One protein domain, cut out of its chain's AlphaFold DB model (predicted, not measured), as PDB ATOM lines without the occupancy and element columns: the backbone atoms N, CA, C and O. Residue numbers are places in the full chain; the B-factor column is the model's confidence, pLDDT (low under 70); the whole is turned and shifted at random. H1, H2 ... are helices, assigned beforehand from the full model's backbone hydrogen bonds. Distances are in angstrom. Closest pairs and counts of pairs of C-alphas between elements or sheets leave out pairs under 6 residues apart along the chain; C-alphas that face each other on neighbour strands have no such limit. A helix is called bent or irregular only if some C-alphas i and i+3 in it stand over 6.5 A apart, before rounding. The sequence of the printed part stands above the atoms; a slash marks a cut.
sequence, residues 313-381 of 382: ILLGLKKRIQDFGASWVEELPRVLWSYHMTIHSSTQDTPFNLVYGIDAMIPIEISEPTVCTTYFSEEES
ATOM      1  N   ILE A 313     167.485 179.263 154.792       90.31
ATOM      2  CA  ILE A 313     166.469 178.260 155.161       90.31
ATOM      3  C   ILE A 313     166.791 176.894 154.533       90.31
ATOM      4  O   ILE A 313     166.790 175.880 155.230       90.31
ATOM      5  N   LEU A 314     167.135 176.849 153.241       90.19
ATOM      6  CA  LEU A 314     167.491 175.603 152.549       90.19
ATOM      7  C   LEU A 314     168.755 174.947 153.124       90.19
ATOM      8  O   LEU A 314     168.818 173.719 153.199       90.19
ATOM      9  N   LEU A 315     169.748 175.729 153.561       89.69
ATOM     10  CA  LEU A 315     170.931 175.203 154.254       89.69
ATOM     11  C   LEU A 315     170.574 174.618 155.628       89.69
ATOM     12  O   LEU A 315     171.045 173.527 155.961       89.69
ATOM     13  N   GLY A 316     169.718 175.301 156.397       87.94
ATOM     14  CA  GLY A 316     169.217 174.814 157.685       87.94
ATOM     15  C   GLY A 316     168.438 173.503 157.550       87.94
ATOM     16  O   GLY A 316     168.751 172.528 158.236       87.94
ATOM     17  N   LEU A 317     167.494 173.449 156.605       90.50
ATOM     18  CA  LEU A 317     166.730 172.242 156.275       90.50
ATOM     19  C   LEU A 317     167.643 171.101 155.830       90.50
ATOM     20  O   LEU A 317     167.547 170.004 156.372       90.50
ATOM     21  N   LYS A 318     168.572 171.353 154.896       89.50
ATOM     22  CA  LYS A 318     169.505 170.325 154.412       89.50
ATOM     23  C   LYS A 318     170.279 169.682 155.563       89.50
ATOM     24  O   LYS A 318     170.396 168.461 155.584       89.50
ATOM     25  N   LYS A 319     170.761 170.482 156.519       87.50
ATOM     26  CA  LYS A 319     171.465 169.972 157.700       87.50
ATOM     27  C   LYS A 319     170.548 169.109 158.577       87.50
ATOM     28  O   LYS A 319     170.887 167.967 158.853       87.50
ATOM     29  N   ARG A 320     169.358 169.606 158.941       83.38
ATOM     30  CA  ARG A 320     168.390 168.855 159.768       83.38
ATOM     31  C   ARG A 320     167.963 167.528 159.133       83.38
ATOM     32  O   ARG A 320     167.943 166.507 159.810       83.38
ATOM     33  N   ILE A 321     167.685 167.524 157.831       87.31
ATOM     34  CA  ILE A 321     167.273 166.322 157.092       87.31
ATOM     35  C   ILE A 321     168.424 165.307 157.007       87.31
ATOM     36  O   ILE A 321     168.188 164.111 157.149       87.31
ATOM     37  N   GLN A 322     169.669 165.762 156.812       81.19
ATOM     38  CA  GLN A 322     170.845 164.881 156.790       81.19
ATOM     39  C   GLN A 322     171.165 164.279 158.165       81.19
ATOM     40  O   GLN A 322     171.510 163.102 158.232       81.19
ATOM     41  N   ASP A 323     171.024 165.059 159.240       71.56
ATOM     42  CA  ASP A 323     171.367 164.629 160.600       71.56
ATOM     43  C   ASP A 323     170.284 163.723 161.232       71.56
ATOM     44  O   ASP A 323     170.615 162.820 161.999       71.56
ATOM     45  N   PHE A 324     168.997 163.943 160.919       69.50
ATOM     46  CA  PHE A 324     167.862 163.274 161.586       69.50
ATOM     47  C   PHE A 324     166.997 162.385 160.675       69.50
ATOM     48  O   PHE A 324     166.114 161.693 161.173       69.50
ATOM     49  N   GLY A 325     167.192 162.408 159.349       71.62
ATOM     50  CA  GLY A 325     166.348 161.669 158.393       71.62
ATOM     51  C   GLY A 325     164.883 162.133 158.333       71.62
ATOM     52  O   GLY A 325     164.048 161.447 157.748       71.62
ATOM     53  N   ALA A 326     164.569 163.272 158.956       73.56
ATOM     54  CA  ALA A 326     163.215 163.770 159.169       73.56
ATOM     55  C   ALA A 326     162.586 164.399 157.914       73.56
ATOM     56  O   ALA A 326     163.279 164.828 156.983       73.56
ATOM     57  N   SER A 327     161.254 164.508 157.911       86.12
ATOM     58  CA  SER A 327     160.526 165.225 156.864       86.12
ATOM     59  C   SER A 327     160.840 166.721 156.917       86.12
ATOM     60  O   SER A 327     160.760 167.356 157.968       86.12
ATOM     61  N   TRP A 328     161.133 167.325 155.761       84.06
ATOM     62  CA  TRP A 328     161.411 168.763 155.669       84.06
ATOM     63  C   TRP A 328     160.242 169.632 156.161       84.06
ATOM     64  O   TRP A 328     160.468 170.749 156.617       84.06
ATOM     65  N   VAL A 329     159.009 169.115 156.093       88.19
ATOM     66  CA  VAL A 329     157.788 169.795 156.553       88.19
ATOM     67  C   VAL A 329     157.772 169.937 158.080       88.19
ATOM     68  O   VAL A 329     157.366 170.974 158.593       88.19
ATOM     69  N   GLU A 330     158.250 168.920 158.801       87.31
ATOM     70  CA  GLU A 330     158.284 168.884 160.271       87.31
ATOM     71  C   GLU A 330     159.436 169.729 160.835       87.31
ATOM     72  O   GLU A 330     159.314 170.342 161.896       87.31
ATOM     73  N   GLU A 331     160.546 169.813 160.097       87.19
ATOM     74  CA  GLU A 331     161.719 170.604 160.481       87.19
ATOM     75  C   GLU A 331     161.631 172.082 160.061       87.19
ATOM     76  O   GLU A 331     162.330 172.922 160.636       87.19
ATOM     77  N   LEU A 332     160.759 172.442 159.109       90.94
ATOM     78  CA  LEU A 332     160.610 173.824 158.634       90.94
ATOM     79  C   LEU A 332     160.296 174.829 159.763       90.94
ATOM     80  O   LEU A 332     161.011 175.832 159.832       90.94
ATOM     81  N   PRO A 333     159.343 174.591 160.691       90.62
ATOM     82  CA  PRO A 333     159.105 175.503 161.813       90.62
ATOM     83  C   PRO A 333     160.342 175.698 162.700       90.62
ATOM     84  O   PRO A 333     160.622 176.816 163.128       90.62
ATOM     85  N   ARG A 334     161.135 174.640 162.929       87.06
ATOM     86  CA  ARG A 334     162.363 174.708 163.744       87.06
ATOM     87  C   ARG A 334     163.458 175.529 163.061       87.06
ATOM     88  O   ARG A 334     164.177 176.274 163.728       87.06
ATOM     89  N   VAL A 335     163.595 175.394 161.741       91.00
ATOM     90  CA  VAL A 335     164.554 176.172 160.942       91.00
ATOM     91  C   VAL A 335     164.136 177.642 160.863       91.00
ATOM     92  O   VAL A 335     164.989 178.511 161.035       91.00
ATOM     93  N   LEU A 336     162.842 177.929 160.679       91.12
ATOM     94  CA  LEU A 336     162.308 179.296 160.701       91.12
ATOM     95  C   LEU A 336     162.481 179.959 162.072       91.12
ATOM     96  O   LEU A 336     162.954 181.089 162.134       91.12
ATOM     97  N   TRP A 337     162.197 179.245 163.166       89.69
ATOM     98  CA  TRP A 337     162.449 179.742 164.522       89.69
ATOM     99  C   TRP A 337     163.929 180.085 164.729       89.69
ATOM    100  O   TRP A 337     164.266 181.193 165.139       89.69
ATOM    101  N   SER A 338     164.835 179.177 164.349       90.19
ATOM    102  CA  SER A 338     166.278 179.438 164.411       90.19
ATOM    103  C   SER A 338     166.695 180.654 163.576       90.19
ATOM    104  O   SER A 338     167.604 181.370 163.986       90.19
ATOM    105  N   TYR A 339     166.068 180.883 162.420       91.25
ATOM    106  CA  TYR A 339     166.340 182.037 161.565       91.25
ATOM    107  C   TYR A 339     165.857 183.346 162.208       91.25
ATOM    108  O   TYR A 339     166.631 184.294 162.300       91.25
ATOM    109  N   HIS A 340     164.626 183.384 162.729       89.94
ATOM    110  CA  HIS A 340     164.074 184.571 163.392       89.94
ATOM    111  C   HIS A 340     164.826 184.966 164.672       89.94
ATOM    112  O   HIS A 340     164.867 186.150 164.991       89.94
ATOM    113  N   MET A 341     165.461 184.000 165.348       87.12
ATOM    114  CA  MET A 341     166.237 184.200 166.581       87.12
ATOM    115  C   MET A 341     167.740 184.431 166.377       87.12
ATOM    116  O   MET A 341     168.468 184.621 167.350       87.12
ATOM    117  N   THR A 342     168.248 184.390 165.142       88.56
ATOM    118  CA  THR A 342     169.682 184.596 164.892       88.56
ATOM    119  C   THR A 342     169.970 186.068 164.613       88.56
ATOM    120  O   THR A 342     169.404 186.652 163.693       88.56
ATOM    121  N   ILE A 343     170.906 186.662 165.359       87.56
ATOM    122  CA  ILE A 343     171.406 188.018 165.088       87.56
ATOM    123  C   ILE A 343     172.074 188.043 163.708       87.56
ATOM    124  O   ILE A 343     173.037 187.312 163.452       87.56
ATOM    125  N   HIS A 344     171.589 188.901 162.813       87.12
ATOM    126  CA  HIS A 344     172.152 189.042 161.472       87.12
ATOM    127  C   HIS A 344     173.229 190.129 161.428       87.12
ATOM    128  O   HIS A 344     173.028 191.255 161.870       87.12
ATOM    129  N   SER A 345     174.379 189.828 160.822       84.38
ATOM    130  CA  SER A 345     175.532 190.744 160.783       84.38
ATOM    131  C   SER A 345     175.275 192.063 160.038       84.38
ATOM    132  O   SER A 345     175.985 193.040 160.272       84.38
ATOM    133  N   SER A 346     174.267 192.116 159.166       82.94
ATOM    134  CA  SER A 346     173.849 193.328 158.452       82.94
ATOM    135  C   SER A 346     172.987 194.275 159.289       82.94
ATOM    136  O   SER A 346     173.044 195.480 159.069       82.94
ATOM    137  N   THR A 347     172.183 193.743 160.210       85.56
ATOM    138  CA  THR A 347     171.256 194.510 161.063       85.56
ATOM    139  C   THR A 347     171.779 194.683 162.486       85.56
ATOM    140  O   THR A 347     171.329 195.589 163.173       85.56
ATOM    141  N   GLN A 348     172.733 193.843 162.906       88.56
ATOM    142  CA  GLN A 348     173.195 193.685 164.294       88.56
ATOM    143  C   GLN A 348     172.073 193.293 165.273       88.56
ATOM    144  O   GLN A 348     172.231 193.432 166.479       88.56
ATOM    145  N   ASP A 349     170.975 192.748 164.745       88.62
ATOM    146  CA  ASP A 349     169.750 192.436 165.483       88.62
ATOM    147  C   ASP A 349     169.059 191.185 164.904       88.62
ATOM    148  O   ASP A 349     169.392 190.746 163.791       88.62
ATOM    149  N   THR A 350     168.115 190.606 165.646       89.25
ATOM    150  CA  THR A 350     167.327 189.436 165.229       89.25
ATOM    151  C   THR A 350     166.145 189.844 164.334       89.25
ATOM    152  O   THR A 350     165.525 190.884 164.560       89.25
ATOM    153  N   PRO A 351     165.767 189.043 163.316       90.31
ATOM    154  CA  PRO A 351     164.564 189.317 162.531       90.31
ATOM    155  C   PRO A 351     163.271 189.384 163.358       90.31
ATOM    156  O   PRO A 351     162.351 190.080 162.941       90.31
ATOM    157  N   PHE A 352     163.189 188.690 164.500       88.44
ATOM    158  CA  PHE A 352     162.032 188.778 165.395       88.44
ATOM    159  C   PHE A 352     161.927 190.165 166.051       88.44
ATOM    160  O   PHE A 352     160.901 190.830 165.913       88.44
ATOM    161  N   ASN A 353     163.007 190.640 166.681       86.31
ATOM    162  CA  ASN A 353     163.037 191.947 167.341       86.31
ATOM    163  C   ASN A 353     162.788 193.101 166.352       86.31
ATOM    164  O   ASN A 353     162.051 194.037 166.648       86.31
ATOM    165  N   LEU A 354     163.283 192.992 165.115       88.69
ATOM    166  CA  LEU A 354     163.013 193.979 164.059       88.69
ATOM    167  C   LEU A 354     161.539 194.061 163.614       88.69
ATOM    168  O   LEU A 354     161.164 195.051 162.985       88.69
ATOM    169  N   VAL A 355     160.724 193.034 163.881       85.38
ATOM    170  CA  VAL A 355     159.290 193.007 163.540       85.38
ATOM    171  C   VAL A 355     158.424 193.404 164.735       85.38
ATOM    172  O   VAL A 355     157.478 194.166 164.556       85.38
ATOM    173  N   TYR A 356     158.743 192.904 165.932       84.62
ATOM    174  CA  TYR A 356     157.898 193.043 167.126       84.62
ATOM    175  C   TYR A 356     158.423 194.051 168.163       84.62
ATOM    176  O   TYR A 356     157.716 194.365 169.114       84.62
ATOM    177  N   GLY A 357     159.645 194.569 168.006       82.69
ATOM    178  CA  GLY A 357     160.272 195.513 168.944       82.69
ATOM    179  C   GLY A 357     160.701 194.908 170.287       82.69
ATOM    180  O   GLY A 357     161.084 195.655 171.187       82.69
ATOM    181  N   ILE A 358     160.621 193.581 170.423       81.88
ATOM    182  CA  ILE A 358     161.010 192.807 171.606       81.88
ATOM    183  C   ILE A 358     161.807 191.562 171.199       81.88
ATOM    184  O   ILE A 358     161.563 190.972 170.144       81.88
ATOM    185  N   ASP A 359     162.727 191.120 172.057       81.50
ATOM    186  CA  ASP A 359     163.376 189.815 171.912       81.50
ATOM    187  C   ASP A 359     162.352 188.682 172.084       81.50
ATOM    188  O   ASP A 359     161.503 188.728 172.977       81.50
ATOM    189  N   ALA A 360     162.427 187.636 171.254       82.44
ATOM    190  CA  ALA A 360     161.524 186.500 171.416       82.44
ATOM    191  C   ALA A 360     161.946 185.604 172.583       82.44
ATOM    192  O   ALA A 360     163.099 185.186 172.700       82.44
ATOM    193  N   MET A 361     160.951 185.225 173.373       80.88
ATOM    194  CA  MET A 361     161.071 184.285 174.477       80.88
ATOM    195  C   MET A 361     161.570 182.917 173.990       80.88
ATOM    196  O   MET A 361     160.921 182.258 173.169       80.88
ATOM    197  N   ILE A 362     162.722 182.463 174.490       81.06
ATOM    198  CA  ILE A 362     163.258 181.144 174.122       81.06
ATOM    199  C   ILE A 362     162.582 180.029 174.946       81.06
ATOM    200  O   ILE A 362     162.223 180.253 176.100       81.06
ATOM    201  N   PRO A 363     162.433 178.792 174.419       75.94
ATOM    202  CA  PRO A 363     161.613 177.756 175.064       75.94
ATOM    203  C   PRO A 363     161.992 177.378 176.505       75.94
ATOM    204  O   PRO A 363     161.148 176.862 177.228       75.94
ATOM    205  N   ILE A 364     163.240 177.620 176.923       78.75
ATOM    206  CA  ILE A 364     163.690 177.379 178.303       78.75
ATOM    207  C   ILE A 364     163.024 178.336 179.303       78.75
ATOM    208  O   ILE A 364     162.772 177.920 180.428       78.75
ATOM    209  N   GLU A 365     162.664 179.560 178.900       76.88
ATOM    210  CA  GLU A 365     162.026 180.554 179.781       76.88
ATOM    211  C   GLU A 365     160.612 180.128 180.201       76.88
ATOM    212  O   GLU A 365     160.164 180.452 181.291       76.88
ATOM    213  N   ILE A 366     159.934 179.316 179.381       73.88
ATOM    214  CA  ILE A 366     158.625 178.734 179.716       73.88
ATOM    215  C   ILE A 366     158.749 177.737 180.885       73.88
ATOM    216  O   ILE A 366     157.835 177.613 181.697       73.88
ATOM    217  N   SER A 367     159.872 177.017 180.975       74.31
ATOM    218  CA  SER A 367     160.161 176.076 182.070       74.31
ATOM    219  C   SER A 367     160.883 176.709 183.263       74.31
ATOM    220  O   SER A 367     160.693 176.257 184.387       74.31
ATOM    221  N   GLU A 368     161.700 177.734 183.025       79.88
ATOM    222  CA  GLU A 368     162.541 178.426 184.007       79.88
ATOM    223  C   GLU A 368     162.266 179.938 183.897       79.88
ATOM    224  O   GLU A 368     162.934 180.629 183.120       79.88
ATOM    225  N   PRO A 369     161.246 180.458 184.607       77.62
ATOM    226  CA  PRO A 369     160.681 181.772 184.324       77.62
ATOM    227  C   PRO A 369     161.653 182.929 184.587       77.62
ATOM    228  O   PRO A 369     162.146 183.140 185.697       77.62
ATOM    229  N   THR A 370     161.865 183.728 183.545       76.06
ATOM    230  CA  THR A 370     162.542 185.028 183.555       76.06
ATOM    231  C   THR A 370     161.566 186.166 183.862       76.06
ATOM    232  O   THR A 370     160.345 185.988 183.855       76.06
ATOM    233  N   VAL A 371     162.104 187.377 184.054       71.06
ATOM    234  CA  VAL A 371     161.309 188.612 184.190       71.06
ATOM    235  C   VAL A 371     160.354 188.805 183.002       71.06
ATOM    236  O   VAL A 371     159.224 189.244 183.204       71.06
ATOM    237  N   CYS A 372     160.768 188.421 181.789       65.88
ATOM    238  CA  CYS A 372     159.934 188.489 180.590       65.88
ATOM    239  C   CYS A 372     158.690 187.600 180.726       65.88
ATOM    240  O   CYS A 372     157.581 188.092 180.559       65.88
ATOM    241  N   THR A 373     158.840 186.333 181.131       65.62
ATOM    242  CA  THR A 373     157.689 185.447 181.415       65.62
ATOM    243  C   THR A 373     156.832 185.897 182.596       65.62
ATOM    244  O   THR A 373     155.617 185.736 182.545       65.62
ATOM    245  N   THR A 374     157.415 186.420 183.683       71.62
ATOM    246  CA  THR A 374     156.642 186.712 184.908       71.62
ATOM    247  C   THR A 374     155.762 187.954 184.804       71.62
ATOM    248  O   THR A 374     154.839 188.095 185.602       71.62
ATOM    249  N   TYR A 375     156.063 188.855 183.865       68.75
ATOM    250  CA  TYR A 375     155.315 190.096 183.632       68.75
ATOM    251  C   TYR A 375     154.670 190.160 182.239       68.75
ATOM    252  O   TYR A 375     154.158 191.208 181.861       68.75
ATOM    253  N   PHE A 376     154.672 189.061 181.477       66.69
ATOM    254  CA  PHE A 376     154.008 189.007 180.177       66.69
ATOM    255  C   PHE A 376     152.486 189.151 180.332       66.69
ATOM    256  O   PHE A 376     151.852 188.370 181.043       66.69
ATOM    257  N   SER A 377     151.909 190.134 179.639       63.03
ATOM    258  CA  SER A 377     150.468 190.358 179.531       63.03
ATOM    259  C   SER A 377     150.045 190.247 178.067       63.03
ATOM    260  O   SER A 377     150.557 190.977 177.216       63.03
ATOM    261  N   GLU A 378     149.087 189.365 177.771       59.25
ATOM    262  CA  GLU A 378     148.504 189.259 176.424       59.25
ATOM    263  C   GLU A 378     147.785 190.562 176.017       59.25
ATOM    264  O   GLU A 378     147.799 190.922 174.845       59.25
ATOM    265  N   GLU A 379     147.244 191.320 176.982       55.09
ATOM    266  CA  GLU A 379     146.506 192.575 176.744       55.09
ATOM    267  C   GLU A 379     147.402 193.771 176.357       55.09
ATOM    268  O   GLU A 379     146.891 194.782 175.883       55.09
ATOM    269  N   GLU A 380     148.727 193.687 176.547       56.47
ATOM    270  CA  GLU A 380     149.677 194.754 176.165       56.47
ATOM    271  C   GLU A 380     150.347 194.512 174.794       56.47
ATOM    272  O   GLU A 380     151.214 195.288 174.393       56.47
ATOM    273  N   SER A 381     149.969 193.440 174.081       51.75
ATOM    274  CA  SER A 381     150.664 192.955 172.872       51.75
ATOM    275  C   SER A 381     149.876 193.094 171.549       51.75
ATOM    276  O   SER A 381     150.327 192.549 170.539       51.75
TER     277      SER A 381
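What this domain is: This is residues 313 to 381 of the 382 residues of the protein "Transposon Ty3-I Gag-Pol polyprotein" of Cajanus cajan (UniProt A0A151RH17). Two helices, H2 and H1, fold back on each other at a steep angle at one end of the model, and from H2 the chain trails away in loops that hold three short, scattered helices, H3, H4 and H5. The pieces share no single core, and residues 375 to 380 stick out as a free tail after H5. The printed part has 69 residues with five named helices, in the order H1, H2, H3, H4, H5, and no named strand; the class is all helix. The whole is loose, with a radius of gyration of the C-alphas of 14.7 A and spans of 40 by 31 by 19 A.

Where its parts are: The longest helix, H2, holds residues 328 to 340 and measures 17.8 A from C-alpha 328 at (161.411, 168.763, 155.669) to C-alpha 340. It is irregular, but only just: C-alphas 330 and 333 are 6.8 A apart. H1, residues 313 to 324, measures 16.4 A and begins with C-alpha 313 at (166.469, 178.260, 155.161). H3 is residues 353 to 356, H4 residues 363 to 367, and H5 residues 371 to 374, ending with C-alpha 374 at (156.642, 186.712, 184.908).

How they stand to each other: H2 touches H1, at a steep tilt of 54 degrees, opposite ways; their closest C-alphas, of Val 335 and Gly 316, are 5.8 A apart. H3 is only just apart from H2, their closest C-alphas 8.4 A apart. H3 and H4 are apart. H4 and H5 are close but not clearly touching; their closest C-alphas, of Glu 365 and Thr 373, are 6.7 A apart. Every O i to N i+4 pair is within hydrogen-bond range in H1, 7 of 9 in H2 and 0 of 1 in H4, where 2 of 2 O i to N i+3 pairs are; H3 and H5 are too short for an i+4 pair.

The domain as a whole: The two farthest C-alphas, of Gln 322 and Glu 379, are 41.9 A apart. The printed part has no cut. The link from H2 to H3, residues 341 to 352, is long. The mean pLDDT of the printed part is 81.2; residues 324, 372 to 373 and 375 to 381 are under 70.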